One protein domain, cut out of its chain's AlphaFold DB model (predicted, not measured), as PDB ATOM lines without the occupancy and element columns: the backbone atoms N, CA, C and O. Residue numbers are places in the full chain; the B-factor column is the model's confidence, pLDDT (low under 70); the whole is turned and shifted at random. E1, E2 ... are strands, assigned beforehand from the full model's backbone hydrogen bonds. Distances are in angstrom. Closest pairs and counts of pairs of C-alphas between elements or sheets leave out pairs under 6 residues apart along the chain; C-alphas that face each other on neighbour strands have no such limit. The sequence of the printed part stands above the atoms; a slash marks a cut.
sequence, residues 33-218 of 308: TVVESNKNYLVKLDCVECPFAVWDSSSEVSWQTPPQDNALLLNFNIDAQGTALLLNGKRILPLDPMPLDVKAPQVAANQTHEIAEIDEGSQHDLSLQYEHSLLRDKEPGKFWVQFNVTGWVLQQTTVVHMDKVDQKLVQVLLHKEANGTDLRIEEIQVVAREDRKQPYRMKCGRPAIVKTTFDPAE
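This is residues 33 to 218 of the 308 residues of an uncharacterized protein of Dothidotthia symphoricarpi CBS 119687 (UniProt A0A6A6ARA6). A strongly twisted, branched sheet of twelve strands folds back on itself into a flattened barrel that is not fully closed: E1, E2, E5, E6 and E7 make one wall, E9, E10, E11, E12, E13 and E14 the other, and E8 joins them between E5 and E9, while the edge strand E13 comes back to within 7.4 A of E2 without pairing with it. A small hairpin of E3 and E4 lies at one end of the long axis, and the loop of residues 193 to 208 reaches the other end. The printed part has 186 residues, with no named helix and fourteen named strands, E1 to E14 in chain order. The class is all strand, and the neighbour strands are antiparallel. The whole is compact, with a radius of gyration of the C-alphas of 17.0 A, yet elongated, spanning 57 by 33 by 28 A.

In the branched sheet, E10, residues 142 to 154, has E9, residues 125 to 136, on one side, and E11, residues 158 to 161, and E12, residues 168 to 176, on the other side. E9 and E10 are a hairpin, with N 133 and O 146 at 2.9 A. E11 is beside residues 150 to 154 of E10, with N 152 and O 160 at 3.0 A, and E12 is beside residues 142 to 148, with N 145 and O 172 at 2.8 A. E12 forms a hairpin with E13, residues 183 to 192, where N 171 and O 189 are 2.8 A apart. On the other side of E9 from E10 are E14, residues 209 to 214, with N 132 and O 212 at 2.8 A, and E8, residues 103 to 108, with N 104 and O 126 at 3.0 A. E8 pairs with E9 over its residues 103 to 105 and with E5, residues 70 to 78, over its residues 106 to 108, where N 107 and O 71 are 2.9 A apart. E8, E9, E10 and E11 are a meander, each strand the antiparallel neighbour of the one before. Beside E5, E2, residues 40 to 47, lies on one side, with N 43 and O 74 at 2.8 A; E6, residues 85 to 87, lies with E8 on the other side, with N 77 and O 86 at 2.9 A. E1, residues 33 to 36, pairs with E2, N 33 and O 42 at 2.8 A, and E7, residues 90 to 93, with E6, N 87 and O 90 at 2.7 A. E5, E6, E7 and E8 form a Greek key, three strands of a meander with the first the antiparallel neighbour of the fourth. The closest C-alphas of E2 and E13, Leu 45 and Val 190, are 7.4 A apart; those of E5 and E13, Ile 78 and Leu 183, 7.0 A. E3, residues 53 to 55, and E4, residues 61 to 63, are a separate two-stranded hairpin, with N 54 and O 62 at 2.8 A; E4 and E8 are apart.

E1 begins at C-alpha 33, (44.367, 30.330, -18.177). The longest strand, E10, measures 36.4 A from C-alpha 142 at (48.037, 13.565, -32.321) to C-alpha 154. E9 measures 30.8 A and bends by 63 degrees at residue 129; E13 measures 25.5 A and bends by 57 degrees at residue 186. E5 is 26.1 A long, E12 25.9 A and E2 21.8 A. E14 ends at C-alpha 214, (49.597, 35.216, -43.180).

The C-alphas farthest apart, Ser 58 and Lys 203, are 60.4 A from each other. The printed part has no cut. The links E8 to E9 and E13 to E14 are long, 16 residues each. Mean pLDDT of the printed part is 92.3; residues 113 to 121 and residue 123 are under 70.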
ATOM      1  N   THR A  33      45.573  30.463 -18.995       94.75
ATOM      2  CA  THR A  33      44.367  30.330 -18.177       94.75
ATOM      3  C   THR A  33      43.456  29.279 -18.800       94.75
ATOM      4  O   THR A  33      43.120  29.344 -19.981       94.75
ATOM      5  N   VAL A  34      43.050  28.289 -18.011       95.62
ATOM      6  CA  VAL A  34      42.134  27.235 -18.465       95.62
ATOM      7  C   VAL A  34      40.700  27.710 -18.256       95.62
ATOM      8  O   VAL A  34      40.272  27.862 -17.114       95.62
ATOM      9  N   VAL A  35      39.965  27.939 -19.346       94.62
ATOM     10  CA  VAL A  35      38.545  28.326 -19.293       94.62
ATOM     11  C   VAL A  35      37.669  27.076 -19.213       94.62
ATOM     12  O   VAL A  35      36.848  26.940 -18.312       94.62
ATOM     13  N   GLU A  36      37.895  26.118 -20.117       96.88
ATOM     14  CA  GLU A  36      37.259  24.800 -20.103       96.88
ATOM     15  C   GLU A  36      38.301  23.743 -20.475       96.88
ATOM     16  O   GLU A  36      38.848  23.738 -21.579       96.88
ATOM     17  N   SER A  37      38.587  22.824 -19.551       97.56
ATOM     18  CA  SER A  37      39.609  21.801 -19.767       97.56
ATOM     19  C   SER A  37      39.344  20.996 -21.039       97.56
ATOM     20  O   SER A  37      38.240  20.508 -21.268       97.56
ATOM     21  N   ASN A  38      40.395  20.819 -21.838       97.81
ATOM     22  CA  ASN A  38      40.385  20.140 -23.136       97.81
ATOM     23  C   ASN A  38      39.632  20.838 -24.280       97.81
ATOM     24  O   ASN A  38      39.637  20.301 -25.390       97.81
ATOM     25  N   LYS A  39      39.036  22.016 -24.056       97.88
ATOM     26  CA  LYS A  39      38.285  22.742 -25.092       97.88
ATOM     27  C   LYS A  39      38.681  24.197 -25.246       97.88
ATOM     28  O   LYS A  39      38.888  24.617 -26.374       97.88
ATOM     29  N   ASN A  40      38.781  24.944 -24.151       97.69
ATOM     30  CA  ASN A  40      38.956  26.388 -24.182       97.69
ATOM     31  C   ASN A  40      40.107  26.819 -23.265       97.69
ATOM     32  O   ASN A  40      40.081  26.598 -22.048       97.69
ATOM     33  N   TYR A  41      41.114  27.438 -23.873       97.19
ATOM     34  CA  TYR A  41      42.301  27.949 -23.213       97.19
ATOM     35  C   TYR A  41      42.553  29.376 -23.655       97.19
ATOM     36  O   TYR A  41      42.561  29.694 -24.844       97.19
ATOM     37  N   LEU A  42      42.851  30.214 -22.678       95.81
ATOM     38  CA  LEU A  42      43.172  31.603 -22.888       95.81
ATOM     39  C   LEU A  42      44.660  31.809 -22.633       95.81
ATOM     40  O   LEU A  42      45.153  31.552 -21.535       95.81
ATOM     41  N   VAL A  43      45.380  32.236 -23.659       96.38
ATOM     42  CA  VAL A  43      46.830  32.401 -23.625       96.38
ATOM     43  C   VAL A  43      47.173  33.878 -23.686       96.38
ATOM     44  O   VAL A  43      46.774  34.581 -24.613       96.38
ATOM     45  N   LYS A  44      47.941  34.334 -22.703       95.81
ATOM     46  CA  LYS A  44      48.532  35.666 -22.667       95.81
ATOM     47  C   LYS A  44      49.945  35.569 -23.239       95.81
ATOM     48  O   LYS A  44      50.852  35.093 -22.567       95.81
ATOM     49  N   LEU A  45      50.113  35.976 -24.492       96.69
ATOM     50  CA  LEU A  45      51.395  35.942 -25.186       96.69
ATOM     51  C   LEU A  45      52.119  37.280 -25.016       96.69
ATOM     52  O   LEU A  45      51.697  38.281 -25.591       96.69
ATOM     53  N   ASP A  46      53.214  37.286 -24.259       95.81
ATOM     54  CA  ASP A  46      54.025  38.488 -24.043       95.81
ATOM     55  C   ASP A  46      54.511  39.090 -25.369       95.81
ATOM     56  O   ASP A  46      54.906  38.374 -26.301       95.81
ATOM     57  N   CYS A  47      54.481  40.419 -25.450       94.00
ATOM     58  CA  CYS A  47      54.809  41.165 -26.652       94.00
ATOM     59  C   CYS A  47      56.051  42.025 -26.433       94.00
ATOM     60  O   CYS A  47      56.015  43.062 -25.773       94.00
ATOM     61  N   VAL A  48      57.182  41.586 -26.982       94.06
ATOM     62  CA  VAL A  48      58.465  42.250 -26.736       94.06
ATOM     63  C   VAL A  48      58.592  43.495 -27.619       94.06
ATOM     64  O   VAL A  48      58.546  43.392 -28.842       94.06
ATOM     65  N   GLU A  49      58.799  44.664 -26.997       89.31
ATOM     66  CA  GLU A  49      58.955  45.982 -27.657       89.31
ATOM     67  C   GLU A  49      57.735  46.455 -28.466       89.31
ATOM     68  O   GLU A  49      57.835  47.273 -29.382       89.31
ATOM     69  N   CYS A  50      56.557  45.962 -28.117       90.81
ATOM     70  CA  CYS A  50      55.354  46.260 -28.859       90.81
ATOM     71  C   CYS A  50      54.712  47.587 -28.430       90.81
ATOM     72  O   CYS A  50      54.461  47.783 -27.241       90.81
ATOM     73  N   PRO A  51      54.348  48.487 -29.361       91.38
ATOM     74  CA  PRO A  51      53.618  49.694 -28.997       91.38
ATOM     75  C   PRO A  51      52.269  49.319 -28.366       91.38
ATOM     76  O   PRO A  51      51.574  48.418 -28.845       91.38
ATOM     77  N   PHE A  52      51.918  50.016 -27.285       91.19
ATOM     78  CA  PHE A  52      50.668  49.823 -26.556       91.19
ATOM     79  C   PHE A  52      49.695  50.952 -26.899       91.19
ATOM     80  O   PHE A  52      50.024  52.135 -26.746       91.19
ATOM     81  N   ALA A  53      48.520  50.580 -27.407       88.38
ATOM     82  CA  ALA A  53      47.457  51.520 -27.735       88.38
ATOM     83  C   ALA A  53      46.723  51.949 -26.463       88.38
ATOM     84  O   ALA A  53      46.095  51.126 -25.800       88.38
ATOM     85  N   VAL A  54      46.741  53.246 -26.156       89.00
ATOM     86  CA  VAL A  54      45.896  53.829 -25.114       89.00
ATOM     87  C   VAL A  54      44.861  54.732 -25.743       89.00
ATOM     88  O   VAL A  54      45.175  55.705 -26.431       89.00
ATOM     89  N   TRP A  55      43.614  54.365 -25.494       82.56
ATOM     90  CA  TRP A  55      42.439  55.064 -25.965       82.56
ATOM     91  C   TRP A  55      42.060  56.119 -24.940       82.56
ATOM     92  O   TRP A  55      41.860  55.804 -23.766       82.56
ATOM     93  N   ASP A  56      41.975  57.367 -25.381       85.62
ATOM     94  CA  ASP A  56      41.362  58.412 -24.572       85.62
ATOM     95  C   ASP A  56      39.829  58.315 -24.695       85.62
ATOM     96  O   ASP A  56      39.277  57.757 -25.646       85.62
ATOM     97  N   SER A  57      39.123  58.904 -23.736       87.38
ATOM     98  CA  SER A  57      37.679  59.149 -23.730       87.38
ATOM     99  C   SER A  57      37.132  59.767 -25.029       87.38
ATOM    100  O   SER A  57      35.946  59.629 -25.326       87.38
ATOM    101  N   SER A  58      37.988  60.410 -25.831       86.25
ATOM    102  CA  SER A  58      37.684  60.965 -27.154       86.25
ATOM    103  C   SER A  58      37.668  59.936 -28.297       86.25
ATOM    104  O   SER A  58      37.410  60.318 -29.435       86.25
ATOM    105  N   SER A  59      37.919  58.647 -28.031       83.25
ATOM    106  CA  SER A  59      38.139  57.599 -29.050       83.25
ATOM    107  C   SER A  59      39.377  57.816 -29.933       83.25
ATOM    108  O   SER A  59      39.534  57.143 -30.953       83.25
ATOM    109  N   GLU A  60      40.273  58.732 -29.556       86.56
ATOM    110  CA  GLU A  60      41.574  58.874 -30.205       86.56
ATOM    111  C   GLU A  60      42.564  57.844 -29.645       86.56
ATOM    112  O   GLU A  60      42.687  57.661 -28.430       86.56
ATOM    113  N   VAL A  61      43.281  57.167 -30.546       87.75
ATOM    114  CA  VAL A  61      44.347  56.225 -30.186       87.75
ATOM    115  C   VAL A  61      45.647  56.985 -30.023       87.75
ATOM    116  O   VAL A  61      46.193  57.509 -30.996       87.75
ATOM    117  N   SER A  62      46.184  56.975 -28.812       89.94
ATOM    118  CA  SER A  62      47.554  57.396 -28.545       89.94
ATOM    119  C   SER A  62      48.445  56.167 -28.377       89.94
ATOM    120  O   SER A  62      48.109  55.226 -27.661       89.94
ATOM    121  N   TRP A  63      49.588  56.150 -29.061       89.19
ATOM    122  CA  TRP A  63      50.572  55.076 -28.926       89.19
ATOM    123  C   TRP A  63      51.617  55.483 -27.897       89.19
ATOM    124  O   TRP A  63      52.286  56.507 -28.056       89.19
ATOM    125  N   GLN A  64      51.754  54.700 -26.832       88.75
ATOM    126  CA  GLN A  64      52.691  55.038 -25.768       88.75
ATOM    127  C   GLN A  64      54.144  54.789 -26.187       88.75
ATOM    128  O   GLN A  64      54.479  53.757 -26.766       88.75
ATOM    129  N   THR A  65      55.007  55.761 -25.880       83.50
ATOM    130  CA  THR A  65      56.465  55.682 -26.044       83.50
ATOM    131  C   THR A  65      57.110  56.138 -24.729       83.50
ATOM    132  O   THR A  65      56.916  57.296 -24.352       83.50
ATOM    133  N   PRO A  66      57.866  55.288 -24.009       84.38
ATOM    134  CA  PRO A  66      58.321  53.944 -24.382       84.38
ATOM    135  C   PRO A  66      57.206  52.878 -24.353       84.38
ATOM    136  O   PRO A  66      56.189  53.093 -23.689       84.38
ATOM    137  N   PRO A  67      57.395  51.740 -25.051       85.12
ATOM    138  CA  PRO A  67      56.514  50.580 -24.933       85.12
ATOM    139  C   PRO A  67      56.371  50.160 -23.466       85.12
ATOM    140  O   PRO A  67      57.375  50.031 -22.764       85.12
ATOM    141  N   GLN A  68      55.136  49.982 -23.003       87.81
ATOM    142  CA  GLN A  68      54.872  49.312 -21.731       87.81
ATOM    143  C   GLN A  68      54.869  47.799 -21.939       87.81
ATOM    144  O   GLN A  68      54.625  47.336 -23.052       87.81
ATOM    145  N   ASP A  69      55.078  47.045 -20.862       91.69
ATOM    146  CA  ASP A  69      54.929  45.593 -20.890       91.69
ATOM    147  C   ASP A  69      53.473  45.238 -21.228       91.69
ATOM    148  O   ASP A  69      52.553  45.407 -20.416       91.69
ATOM    149  N   ASN A  70      53.258  44.756 -22.447       93.00
ATOM    150  CA  ASN A  70      51.966  44.347 -22.972       93.00
ATOM    151  C   ASN A  70      52.011  42.901 -23.470       93.00
ATOM    152  O   ASN A  70      53.062  42.306 -23.708       93.00
ATOM    153  N   ALA A  71      50.828  42.326 -23.610       94.56
ATOM    154  CA  ALA A  71      50.640  40.981 -24.110       94.56
ATOM    155  C   ALA A  71      49.460  40.937 -25.082       94.56
ATOM    156  O   ALA A  71      48.532  41.743 -25.005       94.56
ATOM    157  N   LEU A  72      49.504  39.981 -26.000       94.75
ATOM    158  CA  LEU A  72      48.392  39.633 -26.871       94.75
ATOM    159  C   LEU A  72      47.560  38.544 -26.210       94.75
ATOM    160  O   LEU A  72      48.104  37.558 -25.709       94.75
ATOM    161  N   LEU A  73      46.243  38.696 -26.258       95.19
ATOM    162  CA  LEU A  73      45.344  37.670 -25.767       95.19
ATOM    163  C   LEU A  73      44.877  36.756 -26.902       95.19
ATOM    164  O   LEU A  73      44.300  37.197 -27.898       95.19
ATOM    165  N   LEU A  74      45.131  35.463 -26.736       96.12
ATOM    166  CA  LEU A  74      44.844  34.424 -27.713       96.12
ATOM    167  C   LEU A  74      43.911  33.382 -27.083       96.12
ATOM    168  O   LEU A  74      44.314  32.599 -26.226       96.12
ATOM    169  N   ASN A  75      42.655  33.385 -27.505       96.69
ATOM    170  CA  ASN A  75      41.609  32.458 -27.102       96.69
ATOM    171  C   ASN A  75      41.582  31.259 -28.057       96.69
ATOM    172  O   ASN A  75      41.120  31.372 -29.194       96.69
ATOM    173  N   PHE A  76      42.079  30.114 -27.595       97.94
ATOM    174  CA  PHE A  76      42.028  28.848 -28.314       97.94
ATOM    175  C   PHE A  76      40.816  28.052 -27.853       97.94
ATOM    176  O   PHE A  76      40.779  27.583 -26.717       97.94
ATOM    177  N   ASN A  77      39.854  27.852 -28.750       98.00
ATOM    178  CA  ASN A  77      38.616  27.150 -28.442       98.00
ATOM    179  C   ASN A  77      38.323  26.052 -29.466       98.00
ATOM    180  O   ASN A  77      38.447  26.267 -30.669       98.00
ATOM    181  N   ILE A  78      37.899  24.882 -29.009       98.25
ATOM    182  CA  ILE A  78      37.297  23.867 -29.868       98.25
ATOM    183  C   ILE A  78      35.854  24.285 -30.174       98.25
ATOM    184  O   ILE A  78      35.103  24.676 -29.283       98.25
ATOM    185  N   ASP A  79      35.454  24.229 -31.444       97.81
ATOM    186  CA  ASP A  79      34.091  24.588 -31.833       97.81
ATOM    187  C   ASP A  79      33.037  23.688 -31.160       97.81
ATOM    188  O   ASP A  79      33.315  22.594 -30.673       97.81
ATOM    189  N   ALA A  80      31.776  24.125 -31.167       97.12
ATOM    190  CA  ALA A  80      30.693  23.386 -30.513       97.12
ATOM    191  C   ALA A  80      30.506  21.951 -31.051       97.12
ATOM    192  O   ALA A  80      29.930  21.110 -30.362       97.12
ATOM    193  N   GLN A  81      30.966  21.674 -32.277       97.06
ATOM    194  CA  GLN A  81      30.884  20.353 -32.904       97.06
ATOM    195  C   GLN A  81      32.099  19.463 -32.606       97.06
ATOM    196  O   GLN A  81      32.084  18.292 -32.986       97.06
ATOM    197  N   GLY A  82      33.151  19.990 -31.974       96.94
ATOM    198  CA  GLY A  82      34.386  19.250 -31.732       96.94
ATOM    199  C   GLY A  82      35.225  19.028 -32.991       96.94
ATOM    200  O   GLY A  82      36.114  18.196 -32.987       96.94
ATOM    201  N   THR A  83      34.950  19.703 -34.104       97.06
ATOM    202  CA  THR A  83      35.568  19.424 -35.411       97.06
ATOM    203  C   THR A  83      36.625  20.433 -35.840       97.06
ATOM    204  O   THR A  83      37.394  20.155 -36.767       97.06
ATOM    205  N   ALA A  84      36.687  21.584 -35.170       97.44
ATOM    206  CA  ALA A  84      37.557  22.687 -35.531       97.44
ATOM    207  C   ALA A  84      38.247  23.306 -34.310       97.44
ATOM    208  O   ALA A  84      37.653  23.424 -33.242       97.44
ATOM    209  N   LEU A  85      39.494  23.750 -34.499       97.88
ATOM    210  CA  LEU A  85      40.171  24.642 -33.554       97.88
ATOM    211  C   LEU A  85      39.961  26.080 -34.025       97.88
ATOM    212  O   LEU A  85      40.282  26.425 -35.169       97.88
ATOM    213  N   LEU A  86      39.437  26.904 -33.133       97.81
ATOM    214  CA  LEU A  86      39.221  28.328 -33.296       97.81
ATOM    215  C   LEU A  86      40.286  29.099 -32.509       97.81
ATOM    216  O   LEU A  86      40.675  28.692 -31.416       97.81
ATOM    217  N   LEU A  87      40.735  30.216 -33.066       97.12
ATOM    218  CA  LEU A  87      41.582  31.215 -32.433       97.12
ATOM    219  C   LEU A  87      40.866  32.563 -32.516       97.12
ATOM    220  O   LEU A  87      40.632  33.055 -33.620       97.12
ATOM    221  N   ASN A  88      40.492  33.134 -31.370       95.62
ATOM    222  CA  ASN A  88      39.709  34.376 -31.276       95.62
ATOM    223  C   ASN A  88      38.461  34.327 -32.181       95.62
ATOM    224  O   ASN A  88      38.258  35.168 -33.058       95.62
ATOM    225  N   GLY A  89      37.699  33.233 -32.072       95.19
ATOM    226  CA  GLY A  89      36.505  32.970 -32.882       95.19
ATOM    227  C   GLY A  89      36.763  32.618 -34.358       95.19
ATOM    228  O   GLY A  89      35.830  32.248 -35.074       95.19
ATOM    229  N   LYS A  90      38.008  32.686 -34.852       96.00
ATOM    230  CA  LYS A  90      38.365  32.348 -36.241       96.00
ATOM    231  C   LYS A  90      38.882  30.926 -36.351       96.00
ATOM    232  O   LYS A  90      39.769  30.515 -35.616       96.00
ATOM    233  N   ARG A  91      38.375  30.164 -37.314       96.56
ATOM    234  CA  ARG A  91      38.822  28.788 -37.538       96.56
ATOM    235  C   ARG A  91      40.259  28.748 -38.056       96.56
ATOM    236  O   ARG A  91      40.532  29.226 -39.148       96.56
ATOM    237  N   ILE A  92      41.156  28.122 -37.299       96.75
ATOM    238  CA  ILE A  92      42.544  27.877 -37.720       96.75
ATOM    239  C   ILE A  92      42.787  26.414 -38.094       96.75
ATOM    240  O   ILE A  92      43.735  26.118 -38.820       96.75
ATOM    241  N   LEU A  93      41.922  25.497 -37.646       96.50
ATOM    242  CA  LEU A  93      41.951  24.090 -38.034       96.50
ATOM    243  C   LEU A  93      40.541  23.575 -38.380       96.50
ATOM    244  O   LEU A  93      39.621  23.871 -37.620       96.50
ATOM    245  N   PRO A  94      40.355  22.759 -39.440       95.56
ATOM    246  CA  PRO A  94      41.343  22.367 -40.456       95.56
ATOM    247  C   PRO A  94      41.965  23.570 -41.167       95.56
ATOM    248  O   PRO A  94      41.400  24.658 -41.160       95.56
ATOM    249  N   LEU A  95      43.156  23.371 -41.739       91.81
ATOM    250  CA  LEU A  95      43.843  24.423 -42.481       91.81
ATOM    251  C   LEU A  95      42.996  24.822 -43.686       91.81
ATOM    252  O   LEU A  95      42.862  24.048 -44.638       91.81
ATOM    253  N   ASP A  96      42.440  26.025 -43.627       88.56
ATOM    254  CA  ASP A  96      41.739  26.608 -44.754       88.56
ATOM    255  C   ASP A  96      42.739  26.964 -45.871       88.56
ATOM    256  O   ASP A  96      43.894  27.312 -45.598       88.56
ATOM    257  N   PRO A  97      42.326  26.872 -47.150       85.62
ATOM    258  CA  PRO A  97      43.190  27.220 -48.279       85.62
ATOM    259  C   PRO A  97      43.600  28.698 -48.258       85.62
ATOM    260  O   PRO A  97      44.637  29.058 -48.814       85.62
ATOM    261  N   MET A  98      42.784  29.538 -47.618       88.56
ATOM    262  CA  MET A  98      43.063  30.938 -47.357       88.56
ATOM    263  C   MET A  98      43.202  31.132 -45.840       88.56
ATOM    264  O   MET A  98      42.209  30.942 -45.134       88.56
ATOM    265  N   PRO A  99      44.396  31.472 -45.321       91.38
ATOM    266  CA  PRO A  99      44.540  31.896 -43.935       91.38
ATOM    267  C   PRO A  99      43.613  33.075 -43.634       91.38
ATOM    268  O   PRO A  99      43.429  33.964 -44.466       91.38
ATOM    269  N   LEU A 100      43.017  33.057 -42.446       92.75
ATOM    270  CA  LEU A 100      42.070  34.076 -42.009       92.75
ATOM    271  C   LEU A 100      42.799  35.250 -41.349       92.75
ATOM    272  O   LEU A 100      43.819  35.053 -40.686       92.75
ATOM    273  N   ASP A 101      42.225  36.447 -41.470       94.88
ATOM    274  CA  ASP A 101      42.614  37.608 -40.665       94.88
ATOM    275  C   ASP A 101      42.225  37.360 -39.203       94.88
ATOM    276  O   ASP A 101      41.056  37.473 -38.811       94.88
ATOM    277  N   VAL A 102      43.211  36.925 -38.417       95.44
ATOM    278  CA  VAL A 102      43.081  36.721 -36.976       95.44
ATOM    279  C   VAL A 102      43.426  38.031 -36.302       95.44
ATOM    280  O   VAL A 102      44.515  38.572 -36.503       95.44
ATOM    281  N   LYS A 103      42.508  38.509 -35.466       95.38
ATOM    282  CA  LYS A 103      42.735  39.688 -34.646       95.38
ATOM    283  C   LYS A 103      42.885  39.300 -33.190       95.38
ATOM    284  O   LYS A 103      42.256  38.336 -32.758       95.38
ATOM    285  N   ALA A 104      43.710  40.025 -32.447       94.56
ATOM    286  CA  ALA A 104      43.868  39.815 -31.014       94.56
ATOM    287  C   ALA A 104      43.864  41.144 -30.254       94.56
ATOM    288  O   ALA A 104      44.503  42.098 -30.713       94.56
ATOM    289  N   PRO A 105      43.186  41.209 -29.097       93.31
ATOM    290  CA  PRO A 105      43.254  42.375 -28.240       93.31
ATOM    291  C   PRO A 105      44.606  42.417 -27.518       93.31
ATOM    292  O   PRO A 105      45.174  41.386 -27.136       93.31
ATOM    293  N   GLN A 106      45.119  43.631 -27.334       91.81
ATOM    294  CA  GLN A 106      46.265  43.892 -26.468       91.81
ATOM    295  C   GLN A 106      45.800  44.138 -25.036       91.81
ATOM    296  O   GLN A 106      44.862  44.896 -24.801       91.81
ATOM    297  N   VAL A 107      46.510  43.555 -24.077       92.06
ATOM    298  CA  VAL A 107      46.295  43.760 -22.642       92.06
ATOM    299  C   VAL A 107      47.607  44.145 -21.968       92.06
ATOM    300  O   VAL A 107      48.692  43.824 -22.462       92.06
ATOM    301  N   ALA A 108      47.532  44.835 -20.833       91.75
ATOM    302  CA  ALA A 108      48.718  45.089 -20.020       91.75
ATOM    303  C   ALA A 108      49.231  43.765 -19.424       91.75
ATOM    304  O   ALA A 108      48.440  42.939 -18.961       91.75
ATOM    305  N   ALA A 109      50.550  43.551 -19.392       90.88
ATOM    306  CA  ALA A 109      51.130  42.278 -18.944       90.88
ATOM    307  C   ALA A 109      50.771  41.924 -17.484       90.88
ATOM    308  O   ALA A 109      50.705  40.746 -17.114       90.88
ATOM    309  N   ASN A 110      50.494  42.938 -16.660       88.44
ATOM    310  CA  ASN A 110      50.136  42.816 -15.246       88.44
ATOM    311  C   ASN A 110      48.628  42.628 -14.979       88.44
ATOM    312  O   ASN A 110      48.248  42.447 -13.821       88.44
ATOM    313  N   GLN A 111      47.763  42.662 -15.997       85.06
ATOM    314  CA  GLN A 111      46.314  42.547 -15.811       85.06
ATOM    315  C   GLN A 111      45.921  41.093 -15.503       85.06
ATOM    316  O   GLN A 111      46.199  40.191 -16.290       85.06
ATOM    317  N   THR A 112      45.297  40.854 -14.342       72.44
ATOM    318  CA  THR A 112      45.069  39.499 -13.795       72.44
ATOM    319  C   THR A 112      43.623  39.023 -13.745       72.44
ATOM    320  O   THR A 112      43.409  37.815 -13.777       72.44
ATOM    321  N   HIS A 113      42.635  39.922 -13.649       59.72
ATOM    322  CA  HIS A 113      41.283  39.537 -13.208       59.72
ATOM    323  C   HIS A 113      40.129  39.840 -14.178       59.72
ATOM    324  O   HIS A 113      39.057  39.279 -13.994       59.72
ATOM    325  N   GLU A 114      40.329  40.636 -15.231       65.56
ATOM    326  CA  GLU A 114      39.230  41.085 -16.119       65.56
ATOM    327  C   GLU A 114      39.248  40.439 -17.510       65.56
ATOM    328  O   GLU A 114      38.491  40.804 -18.402       65.56
ATOM    329  N   ILE A 115      40.104  39.437 -17.706       65.69
ATOM    330  CA  ILE A 115      40.338  38.846 -19.026       65.69
ATOM    331  C   ILE A 115      39.092  38.092 -19.553       65.69
ATOM    332  O   ILE A 115      38.922  37.926 -20.756       65.69
ATOM    333  N   ALA A 116      38.189  37.668 -18.663       62.38
ATOM    334  CA  ALA A 116      36.981  36.923 -19.023       62.38
ATOM    335  C   ALA A 116      35.869  37.779 -19.664       62.38
ATOM    336  O   ALA A 116      34.940  37.207 -20.228       62.38
ATOM    337  N   GLU A 117      35.946  39.112 -19.586       69.19
ATOM    338  CA  GLU A 117      34.906  40.024 -20.101       69.19
ATOM    339  C   GLU A 117      35.322  40.776 -21.373       69.19
ATOM    340  O   GLU A 117      34.626  41.692 -21.807       69.19
ATOM    341  N   ILE A 118      36.448  40.409 -21.992       67.75
ATOM    342  CA  ILE A 118      36.864  41.041 -23.245       67.75
ATOM    343  C   ILE A 118      35.931  40.569 -24.362       67.75
ATOM    344  O   ILE A 118      36.029  39.438 -24.835       67.75
ATOM    345  N   ASP A 119      35.005  41.448 -24.741       68.94
ATOM    346  CA  ASP A 119      34.041  41.222 -25.814       68.94
ATOM    347  C   ASP A 119      34.778  41.011 -27.148       68.94
ATOM    348  O   ASP A 119      35.640  41.810 -27.538       68.94
ATOM    349  N   GLU A 120      34.472  39.910 -27.837       67.69
ATOM    350  CA  GLU A 120      35.076  39.599 -29.135       67.69
ATOM    351  C   GLU A 120      34.646  40.663 -30.157       67.69
ATOM    352  O   GLU A 120      33.455  40.885 -30.378       67.69
ATOM    353  N   GLY A 121      35.605  41.318 -30.821       64.00
ATOM    354  CA  GLY A 121      35.309  42.415 -31.747       64.00
ATOM    355  C   GLY A 121      35.347  43.802 -31.107       64.00
ATOM    356  O   GLY A 121      34.801  44.753 -31.674       64.00
ATOM    357  N   SER A 122      36.008  43.935 -29.956       70.56
ATOM    358  CA  SER A 122      36.345  45.239 -29.398       70.56
ATOM    359  C   SER A 122      37.098  46.103 -30.424       70.56
ATOM    360  O   SER A 122      37.812  45.613 -31.304       70.56
ATOM    361  N   GLN A 123      36.996  47.427 -30.296       67.88
ATOM    362  CA  GLN A 123      37.728  48.380 -31.143       67.88
ATOM    363  C   GLN A 123      39.267  48.243 -31.015       67.88
ATOM    364  O   GLN A 123      40.017  48.906 -31.732       67.88
ATOM    365  N   HIS A 124      39.745  47.375 -30.118       79.44
ATOM    366  CA  HIS A 124      41.141  47.183 -29.733       79.44
ATOM    367  C   HIS A 124      41.801  45.963 -30.401       79.44
ATOM    368  O   HIS A 124      42.937  45.614 -30.078       79.44
ATOM    369  N   ASP A 125      41.099  45.325 -31.332       89.69
ATOM    370  CA  ASP A 125      41.538  44.109 -32.005       89.69
ATOM    371  C   ASP A 125      42.584  44.416 -33.097       89.69
ATOM    372  O   ASP A 125      42.284  45.039 -34.121       89.69
ATOM    373  N   LEU A 126      43.822  43.946 -32.907       91.94
ATOM    374  CA  LEU A 126      44.912  44.112 -33.875       91.94
ATOM    375  C   LEU A 126      44.976  42.946 -34.856       91.94
ATOM    376  O   LEU A 126      45.092  41.798 -34.429       91.94
ATOM    377  N   SER A 127      44.979  43.237 -36.160       94.12
ATOM    378  CA  SER A 127      45.222  42.238 -37.211       94.12
ATOM    379  C   SER A 127      46.654  41.716 -37.143       94.12
ATOM    380  O   SER A 127      47.618  42.461 -37.347       94.12
ATOM    381  N   LEU A 128      46.782  40.422 -36.863       95.94
ATOM    382  CA  LEU A 128      48.064  39.763 -36.664       95.94
ATOM    383  C   LEU A 128      48.683  39.336 -37.998       95.94
ATOM    384  O   LEU A 128      48.022  38.751 -38.856       95.94
ATOM    385  N   GLN A 129      49.988  39.544 -38.129       96.81
ATOM    386  CA  GLN A 129      50.847  38.834 -39.072       96.81
ATOM    387  C   GLN A 129      51.388  37.597 -38.348       96.81
ATOM    388  O   GLN A 129      51.947  37.703 -37.251       96.81
ATOM    389  N   TYR A 130      51.194  36.413 -38.921       97.50
ATOM    390  CA  TYR A 130      51.518  35.175 -38.219       97.50
ATOM    391  C   TYR A 130      51.995  34.055 -39.136       97.50
ATOM    392  O   TYR A 130      51.691  33.970 -40.327       97.50
ATOM    393  N   GLU A 131      52.717  33.128 -38.524       97.38
ATOM    394  CA  GLU A 131      53.055  31.830 -39.069       97.38
ATOM    395  C   GLU A 131      52.309  30.750 -38.287       97.38
ATOM    396  O   GLU A 131      52.463  30.605 -37.074       97.38
ATOM    397  N   HIS A 132      51.529  29.959 -39.011       96.38
ATOM    398  CA  HIS A 132      50.824  28.802 -38.496       96.38
ATOM    399  C   HIS A 132      51.473  27.531 -39.050       96.38
ATOM    400  O   HIS A 132      51.562  27.346 -40.264       96.38
ATOM    401  N   SER A 133      51.930  26.643 -38.170       97.31
ATOM    402  CA  SER A 133      52.500  25.354 -38.559       97.31
ATOM    403  C   SER A 133      51.753  24.192 -37.916       97.31
ATOM    404  O   SER A 133      51.543  24.163 -36.709       97.31
ATOM    405  N   LEU A 134      51.409  23.196 -38.728       97.69
ATOM    406  CA  LEU A 134      50.794  21.943 -38.315       97.69
ATOM    407  C   LEU A 134      51.830  20.822 -38.407       97.69
ATOM    408  O   LEU A 134      52.270  20.460 -39.501       97.69
ATOM    409  N   LEU A 135      52.219  20.266 -37.264       97.75
ATOM    410  CA  LEU A 135      53.209  19.202 -37.165       97.75
ATOM    411  C   LEU A 135      52.496  17.927 -36.738       97.75
ATOM    412  O   LEU A 135      51.915  17.868 -35.659       97.75
ATOM    413  N   ARG A 136      52.559  16.877 -37.555       96.56
ATOM    414  CA  ARG A 136      52.051  15.573 -37.108       96.56
ATOM    415  C   ARG A 136      52.937  15.039 -35.991       96.56
ATOM    416  O   ARG A 136      54.146  15.259 -36.031       96.56
ATOM    417  N   ASP A 137      52.356  14.306 -35.052       96.38
ATOM    418  CA  ASP A 137      53.120  13.549 -34.064       96.38
ATOM    419  C   ASP A 137      53.327  12.091 -34.520       96.38
ATOM    420  O   ASP A 137      52.760  11.638 -35.522       96.38
ATOM    421  N   LYS A 138      54.188  11.355 -33.811       95.31
ATOM    422  CA  LYS A 138      54.405   9.916 -34.018       95.31
ATOM    423  C   LYS A 138      53.159   9.105 -33.677       95.31
ATOM    424  O   LYS A 138      52.927   8.066 -34.296       95.31
ATOM    425  N   GLU A 139      52.389   9.561 -32.691       95.88
ATOM    426  CA  GLU A 139      51.141   8.926 -32.283       95.88
ATOM    427  C   GLU A 139      50.019   9.266 -33.277       95.88
ATOM    428  O   GLU A 139      49.818  10.437 -33.619       95.88
ATOM    429  N   PRO A 140      49.274   8.264 -33.778       94.75
ATOM    430  CA  PRO A 140      48.180   8.513 -34.705       94.75
ATOM    431  C   PRO A 140      47.090   9.346 -34.023       94.75
ATOM    432  O   PRO A 140      46.709   9.074 -32.891       94.75
ATOM    433  N   GLY A 141      46.584  10.358 -34.728       95.12
ATOM    434  CA  GLY A 141      45.562  11.266 -34.200       95.12
ATOM    435  C   GLY A 141      46.116  12.434 -33.383       95.12
ATOM    436  O   GLY A 141      45.377  13.391 -33.177       95.12
ATOM    437  N   LYS A 142      47.398  12.428 -32.994       97.44
ATOM    438  CA  LYS A 142      48.037  13.565 -32.321       97.44
ATOM    439  C   LYS A 142      48.806  14.452 -33.286       97.44
ATOM    440  O   LYS A 142      49.473  13.979 -34.215       97.44
ATOM    441  N   PHE A 143      48.711  15.755 -33.076       97.56
ATOM    442  CA  PHE A 143      49.473  16.731 -33.841       97.56
ATOM    443  C   PHE A 143      49.593  18.050 -33.083       97.56
ATOM    444  O   PHE A 143      48.704  18.448 -32.337       97.56
ATOM    445  N   TRP A 144      50.710  18.732 -33.301       98.25
ATOM    446  CA  TRP A 144      50.989  20.045 -32.745       98.25
ATOM    447  C   TRP A 144      50.559  21.131 -33.724       98.25
ATOM    448  O   TRP A 144      50.918  21.102 -34.902       98.25
ATOM    449  N   VAL A 145      49.840  22.117 -33.211       98.25
ATOM    450  CA  VAL A 145      49.593  23.400 -33.857       98.25
ATOM    451  C   VAL A 145      50.547  24.411 -33.241       98.25
ATOM    452  O   VAL A 145      50.548  24.606 -32.031       98.25
ATOM    453  N   GLN A 146      51.387  25.035 -34.057       98.19
ATOM    454  CA  GLN A 146      52.291  26.103 -33.639       98.19
ATOM    455  C   GLN A 146      51.809  27.415 -34.236       98.19
ATOM    456  O   GLN A 146      51.698  27.530 -35.458       98.19
ATOM    457  N   PHE A 147      51.550  28.392 -33.379       98.12
ATOM    458  CA  PHE A 147      51.118  29.725 -33.762       98.12
ATOM    459  C   PHE A 147      52.181  30.737 -33.328       98.12
ATOM    460  O   PHE A 147      52.385  30.978 -32.138       98.12
ATOM    461  N   ASN A 148      52.902  31.282 -34.306       97.88
ATOM    462  CA  ASN A 148      53.967  32.256 -34.099       97.88
ATOM    463  C   ASN A 148      53.523  33.610 -34.653       97.88
ATOM    464  O   ASN A 148      53.378  33.756 -35.865       97.88
ATOM    465  N   VAL A 149      53.333  34.594 -33.777       97.44
ATOM    466  CA  VAL A 149      53.054  35.973 -34.191       97.44
ATOM    467  C   VAL A 149      54.365  36.593 -34.669       97.44
ATOM    468  O   VAL A 149      55.342  36.662 -33.921       97.44
ATOM    469  N   THR A 150      54.406  36.988 -35.939       97.31
ATOM    470  CA  THR A 150      55.584  37.601 -36.572       97.31
ATOM    471  C   THR A 150      55.466  39.116 -36.645       97.31
ATOM    472  O   THR A 150      56.467  39.792 -36.850       97.31
ATOM    473  N   GLY A 151      54.270  39.669 -36.457       96.25
ATOM    474  CA  GLY A 151      54.060  41.108 -36.431       96.25
ATOM    475  C   GLY A 151      52.589  41.496 -36.428       96.25
ATOM    476  O   GLY A 151      51.706  40.660 -36.239       96.25
ATOM    477  N   TRP A 152      52.328  42.770 -36.682       93.62
ATOM    478  CA  TRP A 152      50.998  43.300 -36.978       93.62
ATOM    479  C   TRP A 152      51.087  44.600 -37.764       93.62
ATOM    480  O   TRP A 152      52.146  45.222 -37.879       93.62
ATOM    481  N   VAL A 153      49.941  45.048 -38.264       89.69
ATOM    482  CA  VAL A 153      49.824  46.283 -39.037       89.69
ATOM    483  C   VAL A 153      49.330  47.422 -38.134       89.69
ATOM    484  O   VAL A 153      48.185  47.449 -37.689       89.69
ATOM    485  N   LEU A 154      50.234  48.354 -37.833       85.06
ATOM    486  CA  LEU A 154      50.027  49.591 -37.085       85.06
ATOM    487  C   LEU A 154      49.587  50.704 -38.048       85.06
ATOM    488  O   LEU A 154      50.410  51.317 -38.728       85.06
ATOM    489  N   GLN A 155      48.281  50.983 -38.107       76.12
ATOM    490  CA  GLN A 155      47.690  51.855 -39.140       76.12
ATOM    491  C   GLN A 155      47.948  51.303 -40.561       76.12
ATOM    492  O   GLN A 155      48.691  50.351 -40.744       76.12
ATOM    493  N   GLN A 156      47.334  51.864 -41.606       77.75
ATOM    494  CA  GLN A 156      47.338  51.269 -42.961       77.75
ATOM    495  C   GLN A 156      48.728  51.052 -43.609       77.75
ATOM    496  O   GLN A 156      48.797  50.510 -44.706       77.75
ATOM    497  N   THR A 157      49.828  51.501 -42.994       78.19
ATOM    498  CA  THR A 157      51.149  51.536 -43.642       78.19
ATOM    499  C   THR A 157      52.325  51.086 -42.784       78.19
ATOM    500  O   THR A 157      53.356  50.736 -43.355       78.19
ATOM    501  N   THR A 158      52.226  51.076 -41.451       88.62
ATOM    502  CA  THR A 158      53.380  50.732 -40.606       88.62
ATOM    503  C   THR A 158      53.250  49.294 -40.140       88.62
ATOM    504  O   THR A 158      52.290  48.951 -39.466       88.62
ATOM    505  N   VAL A 159      54.203  48.432 -40.482       90.69
ATOM    506  CA  VAL A 159      54.243  47.059 -39.964       90.69
ATOM    507  C   VAL A 159      55.183  47.027 -38.767       90.69
ATOM    508  O   VAL A 159      56.323  47.485 -38.852       90.69
ATOM    509  N   VAL A 160      54.700  46.508 -37.642       92.44
ATOM    510  CA  VAL A 160      55.525  46.242 -36.463       92.44
ATOM    511  C   VAL A 160      55.926  44.780 -36.522       92.44
ATOM    512  O   VAL A 160      55.080  43.898 -36.395       92.44
ATOM    513  N   HIS A 161      57.212  44.525 -36.737       94.88
ATOM    514  CA  HIS A 161      57.758  43.173 -36.776       94.88
ATOM    515  C   HIS A 161      58.133  42.694 -35.371       94.88
ATOM    516  O   HIS A 161      58.818  43.391 -34.625       94.88
ATOM    517  N   MET A 162      57.737  41.470 -35.043       93.00
ATOM    518  CA  MET A 162      57.999  40.787 -33.775       93.00
ATOM    519  C   MET A 162      59.072  39.702 -33.951       93.00
ATOM    520  O   MET A 162      58.949  38.580 -33.464       93.00
ATOM    521  N   ASP A 163      60.158  40.006 -34.660       92.25
ATOM    522  CA  ASP A 163      61.212  39.035 -35.005       92.25
ATOM    523  C   ASP A 163      62.312  38.897 -33.938       92.25
ATOM    524  O   ASP A 163      63.381  38.337 -34.182       92.25
ATOM    525  N   LYS A 164      62.055  39.388 -32.723       94.38
ATOM    526  CA  LYS A 164      63.005  39.307 -31.610       94.38
ATOM    527  C   LYS A 164      63.236  37.857 -31.177       94.38
ATOM    528  O   LYS A 164      62.349  37.007 -31.287       94.38
ATOM    529  N   VAL A 165      64.442  37.582 -30.683       93.62
ATOM    530  CA  VAL A 165      64.847  36.241 -30.220       93.62
ATOM    531  C   VAL A 165      64.012  35.812 -29.013       93.62
ATOM    532  O   VAL A 165      63.555  34.673 -28.965       93.62
ATOM    533  N   ASP A 166      63.718  36.758 -28.120       95.00
ATOM    534  CA  ASP A 166      62.954  36.523 -26.890       95.00
ATOM    535  C   ASP A 166      61.439  36.405 -27.127       95.00
ATOM    536  O   ASP A 166      60.680  36.106 -26.205       95.00
ATOM    537  N   GLN A 167      60.972  36.624 -28.363       96.38
ATOM    538  CA  GLN A 167      59.562  36.479 -28.690       96.38
ATOM    539  C   GLN A 167      59.171  34.999 -28.651       96.38
ATOM    540  O   GLN A 167      59.629  34.185 -29.459       96.38
ATOM    541  N   LYS A 168      58.278  34.660 -27.723       97.88
ATOM    542  CA  LYS A 168      57.717  33.316 -27.592       97.88
ATOM    543  C   LYS A 168      56.644  33.047 -28.652       97.88
ATOM    544  O   LYS A 168      56.128  33.963 -29.296       97.88
ATOM    545  N   LEU A 169      56.291  31.775 -28.815       97.81
ATOM    546  CA  LEU A 169      55.177  31.306 -29.639       97.81
ATOM    547  C   LEU A 169      54.281  30.353 -28.847       97.81
ATOM    548  O   LEU A 169      54.709  29.781 -27.843       97.81
ATOM    549  N   VAL A 170      53.057  30.139 -29.328       98.44
ATOM    550  CA  VAL A 170      52.102  29.216 -28.703       98.44
ATOM    551  C   VAL A 170      52.126  27.870 -29.420       98.44
ATOM    552  O   VAL A 170      52.133  27.807 -30.652       98.44
ATOM    553  N   GLN A 171      52.133  26.779 -28.657       98.44
ATOM    554  CA  GLN A 171      52.024  25.409 -29.153       98.44
ATOM    555  C   GLN A 171      50.833  24.718 -28.513       98.44
ATOM    556  O   GLN A 171      50.703  24.707 -27.295       98.44
ATOM    557  N   VAL A 172      49.990  24.110 -29.336       98.50
ATOM    558  CA  VAL A 172      48.793  23.395 -28.902       98.50
ATOM    559  C   VAL A 172      48.904  21.954 -29.381       98.50
ATOM    560  O   VAL A 172      48.943  21.703 -30.587       98.50
ATOM    561  N   LEU A 173      48.976  21.003 -28.455       98.44
ATOM    562  CA  LEU A 173      48.852  19.583 -28.758       98.44
ATOM    563  C   LEU A 173      47.374  19.242 -28.874       98.44
ATOM    564  O   LEU A 173      46.618  19.291 -27.901       98.44
ATOM    565  N   LEU A 174      46.976  18.863 -30.077       98.38
ATOM    566  CA  LEU A 174      45.642  18.379 -30.355       98.38
ATOM    567  C   LEU A 174      45.650  16.863 -30.456       98.38
ATOM    568  O   LEU A 174      46.551  16.264 -31.051       98.38
ATOM    569  N   HIS A 175      44.596  16.257 -29.928       98.19
ATOM    570  CA  HIS A 175      44.298  14.851 -30.124       98.19
ATOM    571  C   HIS A 175      42.949  14.711 -30.818       98.19
ATOM    572  O   HIS A 175      41.940  15.249 -30.367       98.19
ATOM    573  N   LYS A 176      42.951  13.970 -31.921       97.44
ATOM    574  CA  LYS A 176      41.764  13.573 -32.664       97.44
ATOM    575  C   LYS A 176      41.446  12.117 -32.364       97.44
ATOM    576  O   LYS A 176      42.298  11.249 -32.557       97.44
ATOM    577  N   GLU A 177      40.222  11.846 -31.930       96.00
ATOM    578  CA  GLU A 177      39.792  10.481 -31.634       96.00
ATOM    579  C   GLU A 177      39.784   9.596 -32.897       96.00
ATOM    580  O   GLU A 177      39.345  10.015 -33.968       96.00
ATOM    581  N   ALA A 178      40.259   8.349 -32.788       90.12
ATOM    582  CA  ALA A 178      40.464   7.459 -33.937       90.12
ATOM    583  C   ALA A 178      39.183   7.170 -34.745       90.12
ATOM    584  O   ALA A 178      39.247   6.989 -35.960       90.12
ATOM    585  N   ASN A 179      38.033   7.149 -34.068       87.81
ATOM    586  CA  ASN A 179      36.730   6.855 -34.666       87.81
ATOM    587  C   ASN A 179      35.867   8.111 -34.864       87.81
ATOM    588  O   ASN A 179      34.718   7.993 -35.289       87.81
ATOM    589  N   GLY A 180      36.394   9.294 -34.539       85.62
ATOM    590  CA  GLY A 180      35.623  10.523 -34.432       85.62
ATOM    591  C   GLY A 180      36.222  11.693 -35.201       85.62
ATOM    592  O   GLY A 180      37.372  11.702 -35.647       85.62
ATOM    593  N   THR A 181      35.402  12.723 -35.359       91.00
ATOM    594  CA  THR A 181      35.869  14.063 -35.719       91.00
ATOM    595  C   THR A 181      36.237  14.891 -34.497       91.00
ATOM    596  O   THR A 181      36.754  15.979 -34.700       91.00
ATOM    597  N   ASP A 182      36.011  14.360 -33.289       96.62
ATOM    598  CA  ASP A 182      36.196  15.061 -32.023       96.62
ATOM    599  C   ASP A 182      37.673  15.390 -31.773       96.62
ATOM    600  O   ASP A 182      38.549  14.514 -31.749       96.62
ATOM    601  N   LEU A 183      37.932  16.684 -31.645       97.88
ATOM    602  CA  LEU A 183      39.208  17.307 -31.356       97.88
ATOM    603  C   LEU A 183      39.206  17.762 -29.908       97.88
ATOM    604  O   LEU A 183      38.283  18.420 -29.442       97.88
ATOM    605  N   ARG A 184      40.304  17.481 -29.217       98.06
ATOM    606  CA  ARG A 184      40.538  17.964 -27.860       98.06
ATOM    607  C   ARG A 184      41.931  18.551 -27.729       98.06
ATOM    608  O   ARG A 184      42.878  18.045 -28.337       98.06
ATOM    609  N   ILE A 185      42.050  19.593 -26.916       98.44
ATOM    610  CA  ILE A 185      43.331  20.210 -26.566       98.44
ATOM    611  C   ILE A 185      43.922  19.434 -25.388       98.44
ATOM    612  O   ILE A 185      43.479  19.590 -24.253       98.44
ATOM    613  N   GLU A 186      44.896  18.574 -25.668       98.00
ATOM    614  CA  GLU A 186      45.570  17.758 -24.648       98.00
ATOM    615  C   GLU A 186      46.578  18.592 -23.855       98.00
ATOM    616  O   GLU A 186      46.694  18.443 -22.642       98.00
ATOM    617  N   GLU A 187      47.277  19.498 -24.536       98.12
ATOM    618  CA  GLU A 187      48.297  20.339 -23.926       98.12
ATOM    619  C   GLU A 187      48.402  21.675 -24.662       98.12
ATOM    620  O   GLU A 187      48.242  21.742 -25.881       98.12
ATOM    621  N   ILE A 188      48.698  22.741 -23.924       98.38
ATOM    622  CA  ILE A 188      49.027  24.047 -24.484       98.38
ATOM    623  C   ILE A 188      50.265  24.590 -23.776       98.38
ATOM    624  O   ILE A 188      50.404  24.465 -22.560       98.38
ATOM    625  N   GLN A 189      51.192  25.140 -24.549       98.38
ATOM    626  CA  GLN A 189      52.473  25.636 -24.066       98.38
ATOM    627  C   GLN A 189      52.784  26.970 -24.732       98.38
ATOM    628  O   GLN A 189      52.494  27.165 -25.913       98.38
ATOM    629  N   VAL A 190      53.440  27.859 -23.995       98.12
ATOM    630  CA  VAL A 190      54.086  29.037 -24.566       98.12
ATOM    631  C   VAL A 190      55.584  28.838 -24.422       98.12
ATOM    632  O   VAL A 190      56.093  28.630 -23.323       98.12
ATOM    633  N   VAL A 191      56.286  28.795 -25.551       98.12
ATOM    634  CA  VAL A 191      57.689  28.367 -25.609       98.12
ATOM    635  C   VAL A 191      58.523  29.359 -26.401       98.12
ATOM    636  O   VAL A 191      58.026  30.020 -27.317       98.12
ATOM    637  N   ALA A 192      59.811  29.438 -26.077       97.81
ATOM    638  CA  ALA A 192      60.769  30.161 -26.896       97.81
ATOM    639  C   ALA A 192      60.841  29.553 -28.310       97.81
ATOM    640  O   ALA A 192      60.620  28.356 -28.519       97.81
ATOM    641  N   ARG A 193      61.171  30.378 -29.310       97.00
ATOM    642  CA  ARG A 193      61.241  29.952 -30.722       97.00
ATOM    643  C   ARG A 193      62.245  28.826 -30.968       97.00
ATOM    644  O   ARG A 193      62.023  28.007 -31.860       97.00
ATOM    645  N   GLU A 194      63.329  28.792 -30.203       97.12
ATOM    646  CA  GLU A 194      64.363  27.757 -30.279       97.12
ATOM    647  C   GLU A 194      63.915  26.413 -29.692       97.12
ATOM    648  O   GLU A 194      64.210  25.366 -30.271       97.12
ATOM    649  N   ASP A 195      63.090  26.447 -28.644       97.88
ATOM    650  CA  ASP A 195      62.571  25.264 -27.943       97.88
ATOM    651  C   ASP A 195      61.313  24.672 -28.587       97.88
ATOM    652  O   ASP A 195      60.720  23.707 -28.090       97.88
ATOM    653  N   ARG A 196      60.887  25.223 -29.727       97.25
ATOM    654  CA  ARG A 196      59.705  24.740 -30.436       97.25
ATOM    655  C   ARG A 196      59.850  23.260 -30.792       97.25
ATOM    656  O   ARG A 196      60.878  22.825 -31.327       97.25
ATOM    657  N   LYS A 197      58.775  22.486 -30.592       98.00
ATOM    658  CA  LYS A 197      58.707  21.099 -31.080       98.00
ATOM    659  C   LYS A 197      59.097  21.017 -32.557       98.00
ATOM    660  O   LYS A 197      58.604  21.769 -33.395       98.00
ATOM    661  N   GLN A 198      59.989  20.090 -32.876       97.38
ATOM    662  CA  GLN A 198      60.451  19.868 -34.243       97.38
ATOM    663  C   GLN A 198      59.590  18.796 -34.918       97.38
ATOM    664  O   GLN A 198      59.206  17.822 -34.264       97.38
ATOM    665  N   PRO A 199      59.292  18.923 -36.222       95.62
ATOM    666  CA  PRO A 199      58.495  17.928 -36.923       95.62
ATOM    667  C   PRO A 199      59.258  16.608 -37.033       95.62
ATOM    668  O   PRO A 199      60.445  16.589 -37.377       95.62
ATOM    669  N   TYR A 200      58.580  15.480 -36.801       95.25
ATOM    670  CA  TYR A 200      59.210  14.186 -37.044       95.25
ATOM    671  C   TYR A 200      59.439  13.976 -38.548       95.25
ATOM    672  O   TYR A 200      58.710  14.487 -39.406       95.25
ATOM    673  N   ARG A 201      60.472  13.201 -38.884       96.94
ATOM    674  CA  ARG A 201      60.759  12.820 -40.270       96.94
ATOM    675  C   ARG A 201      59.954  11.588 -40.656       96.94
ATOM    676  O   ARG A 201      60.032  10.555 -39.994       96.94
ATOM    677  N   MET A 202      59.206  11.690 -41.747       94.25
ATOM    678  CA  MET A 202      58.484  10.559 -42.329       94.25
ATOM    679  C   MET A 202      59.462   9.507 -42.872       94.25
ATOM    680  O   MET A 202      60.646   9.783 -43.063       94.25
ATOM    681  N   LYS A 203      58.963   8.310 -43.219       94.75
ATOM    682  CA  LYS A 203      59.774   7.243 -43.846       94.75
ATOM    683  C   LYS A 203      60.492   7.697 -45.128       94.75
ATOM    684  O   LYS A 203      61.553   7.180 -45.445       94.75
ATOM    685  N   CYS A 204      59.942   8.680 -45.841       94.12
ATOM    686  CA  CYS A 204      60.550   9.288 -47.029       94.12
ATOM    687  C   CYS A 204      61.610  10.369 -46.719       94.12
ATOM    688  O   CYS A 204      62.070  11.048 -47.632       94.12
ATOM    689  N   GLY A 205      61.959  10.592 -45.447       96.25
ATOM    690  CA  GLY A 205      62.949  11.578 -45.002       96.25
ATOM    691  C   GLY A 205      62.449  13.025 -44.926       96.25
ATOM    692  O   GLY A 205      63.121  13.864 -44.326       96.25
ATOM    693  N   ARG A 206      61.267  13.331 -45.477       96.00
ATOM    694  CA  ARG A 206      60.673  14.676 -45.424       96.00
ATOM    695  C   ARG A 206      60.064  14.963 -44.039       96.00
ATOM    696  O   ARG A 206      59.483  14.048 -43.444       96.00
ATOM    697  N   PRO A 207      60.174  16.199 -43.516       96.62
ATOM    698  CA  PRO A 207      59.519  16.582 -42.265       96.62
ATOM    699  C   PRO A 207      57.993  16.559 -42.426       96.62
ATOM    700  O   PRO A 207      57.466  16.998 -43.448       96.62
ATOM    701  N   ALA A 208      57.281  16.049 -41.421       96.50
ATOM    702  CA  ALA A 208      55.819  15.981 -41.399       96.50
ATOM    703  C   ALA A 208      55.192  17.309 -40.928       96.50
ATOM    704  O   ALA A 208      54.494  17.344 -39.913       96.50
ATOM    705  N   ILE A 209      55.478  18.398 -41.648       97.06
ATOM    706  CA  ILE A 209      55.014  19.754 -41.328       97.06
ATOM    707  C   ILE A 209      54.268  20.377 -42.508       97.06
ATOM    708  O   ILE A 209      54.695  20.260 -43.656       97.06
ATOM    709  N   VAL A 210      53.171  21.064 -42.210       96.50
ATOM    710  CA  VAL A 210      52.497  21.983 -43.131       96.50
ATOM    711  C   VAL A 210      52.586  23.371 -42.520       96.50
ATOM    712  O   VAL A 210      52.209  23.546 -41.368       96.50
ATOM    713  N   LYS A 211      53.114  24.338 -43.267       96.00
ATOM    714  CA  LYS A 211      53.316  25.712 -42.806       96.00
ATOM    715  C   LYS A 211      52.512  26.665 -43.678       96.00
ATOM    716  O   LYS A 211      52.590  26.586 -44.903       96.00
ATOM    717  N   THR A 212      51.813  27.584 -43.031       95.12
ATOM    718  CA  THR A 212      51.046  28.663 -43.645       95.12
ATOM    719  C   THR A 212      51.489  29.977 -43.019       95.12
ATOM    720  O   THR A 212      51.644  30.075 -41.807       95.12
ATOM    721  N   THR A 213      51.712  30.992 -43.842       95.94
ATOM    722  CA  THR A 213      52.077  32.341 -43.395       95.94
ATOM    723  C   THR A 213      50.995  33.310 -43.829       95.94
ATOM    724  O   THR A 213      50.573  33.271 -44.990       95.94
ATOM    725  N   PHE A 214      50.579  34.181 -42.923       96.19
ATOM    726  CA  PHE A 214      49.597  35.216 -43.180       96.19
ATOM    727  C   PHE A 214      50.205  36.587 -42.933       96.19
ATOM    728  O   PHE A 214      50.805  36.831 -41.887       96.19
ATOM    729  N   ASP A 215      50.022  37.465 -43.911       95.88
ATOM    730  CA  ASP A 215      50.413  38.861 -43.822       95.88
ATOM    731  C   ASP A 215      49.259  39.734 -44.318       95.88
ATOM    732  O   ASP A 215      48.957  39.691 -45.511       95.88
ATOM    733  N   PRO A 216      48.608  40.527 -43.451       94.19
ATOM    734  CA  PRO A 216      47.497  41.375 -43.871       94.19
ATOM    735  C   PRO A 216      47.847  42.317 -45.034       94.19
ATOM    736  O   PRO A 216      46.964  42.683 -45.802       94.19
ATOM    737  N   ALA A 217      49.119  42.698 -45.202       93.44
ATOM    738  CA  ALA A 217      49.560  43.539 -46.314       93.44
ATOM    739  C   ALA A 217      49.738  42.761 -47.632       93.44
ATOM    740  O   ALA A 217      49.725  43.361 -48.708       93.44
ATOM    741  N   GLU A 218      49.899  41.433 -47.575       94.25
ATOM    742  CA  GLU A 218      50.051  40.575 -48.755       94.25
ATOM    743  C   GLU A 218      48.756  39.861 -49.175       94.25
ATOM    744  O   GLU A 218      48.747  39.163 -50.195       94.25
TER     745      GLU A 218